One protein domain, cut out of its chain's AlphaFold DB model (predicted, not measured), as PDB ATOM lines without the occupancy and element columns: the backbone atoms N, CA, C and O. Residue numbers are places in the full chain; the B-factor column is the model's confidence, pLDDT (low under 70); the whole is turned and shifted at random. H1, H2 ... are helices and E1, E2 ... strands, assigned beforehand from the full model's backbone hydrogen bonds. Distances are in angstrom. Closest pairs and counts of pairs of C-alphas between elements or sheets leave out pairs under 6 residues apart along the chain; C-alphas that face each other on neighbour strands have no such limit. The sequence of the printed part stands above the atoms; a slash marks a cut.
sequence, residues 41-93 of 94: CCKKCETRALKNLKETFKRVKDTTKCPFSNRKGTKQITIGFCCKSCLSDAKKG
ATOM      1  N   CYS A  41      36.800  29.315 -13.386       95.94
ATOM      2  CA  CYS A  41      37.284  30.500 -14.113       95.94
ATOM      3  C   CYS A  41      38.815  30.606 -14.211       95.94
ATOM      4  O   CYS A  41      39.319  31.474 -14.918       95.94
ATOM      5  N   CYS A  42      39.573  29.792 -13.468       94.38
ATOM      6  CA  CYS A  42      41.038  29.808 -13.487       94.38
ATOM      7  C   CYS A  42      41.640  28.532 -12.875       94.38
ATOM      8  O   CYS A  42      40.963  27.793 -12.158       94.38
ATOM      9  N   LYS A  43      42.946  28.316 -13.094       94.31
ATOM     10  CA  LYS A  43      43.687  27.148 -12.579       94.31
ATOM     11  C   LYS A  43      43.692  27.063 -11.044       94.31
ATOM     12  O   LYS A  43      43.597  25.980 -10.489       94.31
ATOM     13  N   LYS A  44      43.732  28.199 -10.332       95.06
ATOM     14  CA  LYS A  44      43.636  28.206  -8.856       95.06
ATOM     15  C   LYS A  44      42.279  27.682  -8.368       95.06
ATOM     16  O   LYS A  44      42.227  26.942  -7.389       95.06
ATOM     17  N   CYS A  45      41.189  28.045  -9.049       95.00
ATOM     18  CA  CYS A  45      39.848  27.537  -8.747       95.00
ATOM     19  C   CYS A  45      39.704  26.055  -9.100       95.00
ATOM     20  O   CYS A  45      39.071  25.328  -8.346       95.00
ATOM     21  N   GLU A  46      40.325  25.606 -10.190       94.00
ATOM     22  CA  GLU A  46      40.427  24.188 -10.547       94.00
ATOM     23  C   GLU A  46      41.105  23.388  -9.427       94.00
ATOM     24  O   GLU A  46      40.491  22.500  -8.847       94.00
ATOM     25  N   THR A  47      42.317  23.775  -9.016       94.62
ATOM     26  CA  THR A  47      43.026  23.121  -7.905       94.62
ATOM     27  C   THR A  47      42.210  23.139  -6.612       94.62
ATOM     28  O   THR A  47      42.197  22.157  -5.874       94.62
ATOM     29  N   ARG A  48      41.507  24.242  -6.321       94.81
ATOM     30  CA  ARG A  48      40.627  24.335  -5.147       94.81
ATOM     31  C   ARG A  48      39.446  23.371  -5.236       94.81
ATOM     32  O   ARG A  48      39.131  22.747  -4.228       94.81
ATOM     33  N   ALA A  49      38.832  23.241  -6.411       94.38
ATOM     34  CA  ALA A  49      37.735  22.313  -6.640       94.38
ATOM     35  C   ALA A  49      38.174  20.863  -6.422       94.38
ATOM     36  O   ALA A  49      37.561  20.136  -5.647       94.38
ATOM     37  N   LEU A  50      39.288  20.473  -7.048       93.38
ATOM     38  CA  LEU A  50      39.810  19.107  -6.998       93.38
ATOM     39  C   LEU A  50      40.238  18.674  -5.589       93.38
ATOM     40  O   LEU A  50      40.138  17.498  -5.260       93.38
ATOM     41  N   LYS A  51      40.666  19.613  -4.734       94.25
ATOM     42  CA  LYS A  51      40.994  19.320  -3.329       94.25
ATOM     43  C   LYS A  51      39.785  18.886  -2.504       94.25
ATOM     44  O   LYS A  51      39.950  18.129  -1.554       94.25
ATOM     45  N   ASN A  52      38.597  19.412  -2.803       91.62
ATOM     46  CA  ASN A  52      37.391  19.079  -2.053       91.62
ATOM     47  C   ASN A  52      36.149  19.198  -2.943       91.62
ATOM     48  O   ASN A  52      35.451  20.218  -2.973       91.62
ATOM     49  N   LEU A  53      35.896  18.135  -3.705       93.00
ATOM     50  CA  LEU A  53      34.799  18.084  -4.668       93.00
ATOM     51  C   LEU A  53      33.431  18.204  -3.986       93.00
ATOM     52  O   LEU A  53      32.587  18.955  -4.466       93.00
ATOM     53  N   LYS A  54      33.234  17.544  -2.836       91.62
ATOM     54  CA  LYS A  54      31.981  17.610  -2.069       91.62
ATOM     55  C   LYS A  54      31.630  19.050  -1.681       91.62
ATOM     56  O   LYS A  54      30.557  19.534  -2.026       91.62
ATOM     57  N   GLU A  55      32.563  19.772  -1.060       92.31
ATOM     58  CA  GLU A  55      32.366  21.187  -0.707       92.31
ATOM     59  C   GLU A  55      32.227  22.099  -1.932       92.31
ATOM     60  O   GLU A  55      31.584  23.148  -1.871       92.31
ATOM     61  N   THR A  56      32.816  21.713  -3.064       93.94
ATOM     62  CA  THR A  56      32.651  22.443  -4.323       93.94
ATOM     63  C   THR A  56      31.229  22.317  -4.846       93.94
ATOM     64  O   THR A  56      30.648  23.327  -5.229       93.94
ATOM     65  N   PHE A  57      30.638  21.120  -4.814       93.19
ATOM     66  CA  PHE A  57      29.271  20.898  -5.281       93.19
ATOM     67  C   PHE A  57      28.229  21.707  -4.506       93.19
ATOM     68  O   PHE A  57      27.330  22.263  -5.126       93.19
ATOM     69  N   LYS A  58      28.429  21.925  -3.200       93.19
ATOM     70  CA  LYS A  58      27.601  22.847  -2.392       93.19
ATOM     71  C   LYS A  58      27.582  24.290  -2.913       93.19
ATOM     72  O   LYS A  58      26.691  25.070  -2.593       93.19
ATOM     73  N   ARG A  59      28.589  24.672  -3.701       93.00
ATOM     74  CA  ARG A  59      28.750  26.016  -4.273       93.00
ATOM     75  C   ARG A  59      28.339  26.088  -5.743       93.00
ATOM     76  O   ARG A  59      28.230  27.187  -6.286       93.00
ATOM     77  N   VAL A  60      28.127  24.947  -6.400       93.62
ATOM     78  CA  VAL A  60      27.722  24.891  -7.807       93.62
ATOM     79  C   VAL A  60      26.233  25.197  -7.896       93.62
ATOM     80  O   VAL A  60      25.391  24.344  -7.651       93.62
ATOM     81  N   LYS A  61      25.916  26.437  -8.269       90.94
ATOM     82  CA  LYS A  61      24.547  26.872  -8.598       90.94
ATOM     83  C   LYS A  61      24.278  26.862 -10.104       90.94
ATOM     84  O   LYS A  61      23.137  26.777 -10.532       90.94
ATOM     85  N   ASP A  62      25.343  26.971 -10.889       93.19
ATOM     86  CA  ASP A  62      25.342  27.058 -12.347       93.19
ATOM     87  C   ASP A  62      26.628  26.385 -12.846       93.19
ATOM     88  O   ASP A  62      27.728  26.762 -12.438       93.19
ATOM     89  N   THR A  63      26.503  25.372 -13.703       93.12
ATOM     90  CA  THR A  63      27.645  24.595 -14.216       93.12
ATOM     91  C   THR A  63      28.502  25.371 -15.211       93.12
ATOM     92  O   THR A  63      29.627  24.958 -15.494       93.12
ATOM     93  N   THR A  64      28.014  26.500 -15.724       95.00
ATOM     94  CA  THR A  64      28.727  27.374 -16.665       95.00
ATOM     95  C   THR A  64      29.541  28.462 -15.959       95.00
ATOM     96  O   THR A  64      30.389  29.117 -16.576       95.00
ATOM     97  N   LYS A  65      29.333  28.645 -14.649       95.69
ATOM     98  CA  LYS A  65      30.015  29.648 -13.824       95.69
ATOM     99  C   LYS A  65      30.945  29.003 -12.815       95.69
ATOM    100  O   LYS A  65      30.753  27.879 -12.370       95.69
ATOM    101  N   CYS A  66      31.957  29.763 -12.415       94.88
ATOM    102  CA  CYS A  66      32.870  29.359 -11.367       94.88
ATOM    103  C   CYS A  66      32.157  29.359 -10.003       94.88
ATOM    104  O   CYS A  66      31.740  30.429  -9.552       94.88
ATOM    105  N   PRO A  67      32.102  28.226  -9.284       94.00
ATOM    106  CA  PRO A  67      31.393  28.122  -8.006       94.00
ATOM    107  C   PRO A  67      31.992  28.991  -6.885       94.00
ATOM    108  O   PRO A  67      31.336  29.271  -5.888       94.00
ATOM    109  N   PHE A  68      33.240  29.447  -7.026       94.25
ATOM    110  CA  PHE A  68      33.923  30.240  -5.995       94.25
ATOM    111  C   PHE A  68      33.811  31.754  -6.184       94.25
ATOM    112  O   PHE A  68      34.049  32.495  -5.237       94.25
ATOM    113  N   SER A  69      33.520  32.221  -7.399       93.00
ATOM    114  CA  SER A  69      33.551  33.652  -7.745       93.00
ATOM    115  C   SER A  69      32.373  34.112  -8.599       93.00
ATOM    116  O   SER A  69      32.284  35.296  -8.908       93.00
ATOM    117  N   ASN A  70      31.503  33.190  -9.023       94.06
ATOM    118  CA  ASN A  70      30.373  33.424  -9.923       94.06
ATOM    119  C   ASN A  70      30.748  34.034 -11.293       94.06
ATOM    120  O   ASN A  70      29.883  34.451 -12.061       94.06
ATOM    121  N   ARG A  71      32.044  34.089 -11.627       95.38
ATOM    122  CA  ARG A  71      32.532  34.525 -12.942       95.38
ATOM    123  C   ARG A  71      32.279  33.442 -13.986       95.38
ATOM    124  O   ARG A  71      32.220  32.262 -13.641       95.38
ATOM    125  N   LYS A  72      32.209  33.828 -15.262       96.25
ATOM    126  CA  LYS A  72      32.120  32.882 -16.384       96.25
ATOM    127  C   LYS A  72      33.236  31.835 -16.293       96.25
ATOM    128  O   LYS A  72      34.403  32.172 -16.075       96.25
ATOM    129  N   GLY A  73      32.859  30.568 -16.420       94.81
ATOM    130  CA  GLY A  73      33.796  29.461 -16.482       94.81
ATOM    131  C   GLY A  73      34.591  29.487 -17.785       94.81
ATOM    132  O   GLY A  73      34.053  29.769 -18.851       94.81
ATOM    133  N   THR A  74      35.884  29.210 -17.687       94.00
ATOM    134  CA  THR A  74      36.814  29.158 -18.829       94.00
ATOM    135  C   THR A  74      37.480  27.793 -18.961       94.00
ATOM    136  O   THR A  74      38.102  27.499 -19.975       94.00
ATOM    137  N   LYS A  75      37.346  26.952 -17.935       91.75
ATOM    138  CA  LYS A  75      37.860  25.588 -17.867       91.75
ATOM    139  C   LYS A  75      36.753  24.678 -17.376       91.75
ATOM    140  O   LYS A  75      36.000  25.077 -16.492       91.75
ATOM    141  N   GLN A  76      36.687  23.471 -17.914       92.88
ATOM    142  CA  GLN A  76      35.741  22.451 -17.482       92.88
ATOM    143  C   GLN A  76      36.483  21.356 -16.723       92.88
ATOM    144  O   GLN A  76      37.597  20.991 -17.093       92.88
ATOM    145  N   ILE A  77      35.856  20.844 -15.672       92.81
ATOM    146  CA  ILE A  77      36.298  19.653 -14.950       92.81
ATOM    147  C   ILE A  77      35.176  18.625 -14.992       92.81
ATOM    148  O   ILE A  77      34.031  18.951 -14.683       92.81
ATOM    149  N   THR A  78      35.512  17.402 -15.390       94.00
ATOM    150  CA  THR A  78      34.582  16.272 -15.463       94.00
ATOM    151  C   THR A  78      34.806  15.378 -14.252       94.00
ATOM    152  O   THR A  78      35.899  14.848 -14.062       94.00
ATOM    153  N   ILE A  79      33.778  15.207 -13.428       94.25
ATOM    154  CA  ILE A  79      33.825  14.419 -12.195       94.25
ATOM    155  C   ILE A  79      33.026  13.136 -12.386       94.25
ATOM    156  O   ILE A  79      31.889  13.193 -12.848       94.25
ATOM    157  N   GLY A  80      33.599  11.995 -12.012       95.12
ATOM    158  CA  GLY A  80      32.939  10.692 -12.016       95.12
ATOM    159  C   GLY A  80      32.230  10.394 -10.695       95.12
ATOM    160  O   GLY A  80      32.661  10.832  -9.625       95.12
ATOM    161  N   PHE A  81      31.156   9.612 -10.760       95.38
ATOM    162  CA  PHE A  81      30.356   9.189  -9.612       95.38
ATOM    163  C   PHE A  81      30.149   7.675  -9.619       95.38
ATOM    164  O   PHE A  81      30.096   7.039 -10.667       95.38
ATOM    165  N   CYS A  82      29.984   7.077  -8.439       94.50
ATOM    166  CA  CYS A  82      29.709   5.641  -8.326       94.50
ATOM    167  C   CYS A  82      28.224   5.290  -8.528       94.50
ATOM    168  O   CYS A  82      27.883   4.117  -8.689       94.50
ATOM    169  N   CYS A  83      27.319   6.278  -8.462       93.75
ATOM    170  CA  CYS A  83      25.877   6.046  -8.500       93.75
ATOM    171  C   CYS A  83      25.057   7.277  -8.941       93.75
ATOM    172  O   CYS A  83      25.487   8.419  -8.770       93.75
ATOM    173  N   LYS A  84      23.854   7.061  -9.502       93.88
ATOM    174  CA  LYS A  84      22.955   8.149  -9.949       93.88
ATOM    175  C   LYS A  84      22.383   8.976  -8.787       93.88
ATOM    176  O   LYS A  84      22.179  10.179  -8.947       93.88
ATOM    177  N   SER A  85      22.150   8.363  -7.624       93.06
ATOM    178  CA  SER A  85      21.758   9.088  -6.405       93.06
ATOM    179  C   SER A  85      22.895   9.983  -5.915       93.06
ATOM    180  O   SER A  85      22.666  11.161  -5.703       93.06
ATOM    181  N   CYS A  86      24.135   9.490  -5.916       92.75
ATOM    182  CA  CYS A  86      25.341  10.250  -5.579       92.75
ATOM    183  C   CYS A  86      25.487  11.506  -6.456       92.75
ATOM    184  O   CYS A  86      25.781  12.596  -5.971       92.75
ATOM    185  N   LEU A  87      25.254  11.359  -7.766       93.50
ATOM    186  CA  LEU A  87      25.211  12.486  -8.697       93.50
ATOM    187  C   LEU A  87      24.082  13.464  -8.347       93.50
ATOM    188  O   LEU A  87      24.276  14.678  -8.373       93.50
ATOM    189  N   SER A  88      22.896  12.945  -8.034       93.12
ATOM    190  CA  SER A  88      21.751  13.763  -7.627       93.12
ATOM    191  C   SER A  88      22.033  14.540  -6.339       93.12
ATOM    192  O   SER A  88      21.691  15.715  -6.261       93.12
ATOM    193  N   ASP A  89      22.700  13.928  -5.363       90.75
ATOM    194  CA  ASP A  89      23.069  14.567  -4.100       90.75
ATOM    195  C   ASP A  89      24.102  15.675  -4.318       90.75
ATOM    196  O   ASP A  89      23.947  16.779  -3.797       90.75
ATOM    197  N   ALA A  90      25.090  15.437  -5.187       90.06
ATOM    198  CA  ALA A  90      26.034  16.473  -5.596       90.06
ATOM    199  C   ALA A  90      25.336  17.651  -6.299       90.06
ATOM    200  O   ALA A  90      25.635  18.805  -6.010       90.06
ATOM    201  N   LYS A  91      24.362  17.394  -7.179       89.56
ATOM    202  CA  LYS A  91      23.587  18.460  -7.843       89.56
ATOM    203  C   LYS A  91      22.715  19.269  -6.882       89.56
ATOM    204  O   LYS A  91      22.438  20.429  -7.165       89.56
ATOM    205  N   LYS A  92      22.280  18.673  -5.769       85.25
ATOM    206  CA  LYS A  92      21.504  19.358  -4.723       85.25
ATOM    207  C   LYS A  92      22.368  20.236  -3.815       85.25
ATOM    208  O   LYS A  92      21.821  21.089  -3.127       85.25
ATOM    209  N   GLY A  93      23.687  20.034  -3.807       68.69
ATOM    210  CA  GLY A  93      24.600  20.767  -2.934       68.69
ATOM    211  C   GLY A  93      24.453  20.415  -1.449       68.69
ATOM    212  O   GLY A  93      24.603  21.306  -0.615       68.69
TER     213      GLY A  93
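AT A GLANCE: This is residues 41 to 93 of the 94 residues of an uncharacterized protein of Flavobacteriaceae bacterium TMED42 (UniProt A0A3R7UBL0). Three helices are strung along an elongated body, H1 at one end, H3 at the other and the short H2 between them, while the lone strand E1 runs lengthwise on the side away from H2. A long loop, residues 58 to 74, folds back from H2 to the end where H1 lies and leads into E1. The printed part has 53 residues, with three named helices and one named strand in the order H1, H2, E1, H3; its class is mixed, helices and strands. It is compact, with a radius of gyration of the C-alphas of 10.7 A, and spans 29 by 18 by 16 A.

HOW THE PARTS SIT: H1, residues 43 to 51, is close to but not clearly touching H2, residues 53 to 57; their closest C-alphas, those of Ala 49 and Thr 56, are 5.6 A apart. E1, residues 75 to 80, pairs with no named strand. The closest C-alphas of H1 and E1, those of Glu 46 and Ile 77, are 7.5 A apart. H3, residues 84 to 92, touches H2, where the closest C-alphas, those of Phe 57 and Ala 90, are 5.5 A apart. H1 and H3 are apart, as are E1 and H3. H2 and E1 are only just apart, at 8.4 A. In H1, H2 and H3 every O i to N i+4 pair is within hydrogen-bond range.

IN THESE COORDINATES: H1 begins at C-alpha 43 (43.687, 27.148, -12.579) and is 12.4 A long from first to last C-alpha; H2 is 6.2 A long. E1 begins at C-alpha 75 (37.860, 25.588, -17.867) and is 16.7 A long. H3 is 12.5 A long and ends at C-alpha 92 (21.504, 19.358, -4.723).

THE WHOLE: The two C-alphas farthest apart, those of Arg 71 and Cys 83, are 29.6 A apart. The printed part has no cut. The link from H2 to E1 is long, 17 residues; the links H1 to H2 and E1 to H3 are tight. The mean pLDDT of the printed part is 93.0, and residue 93 alone is under 70.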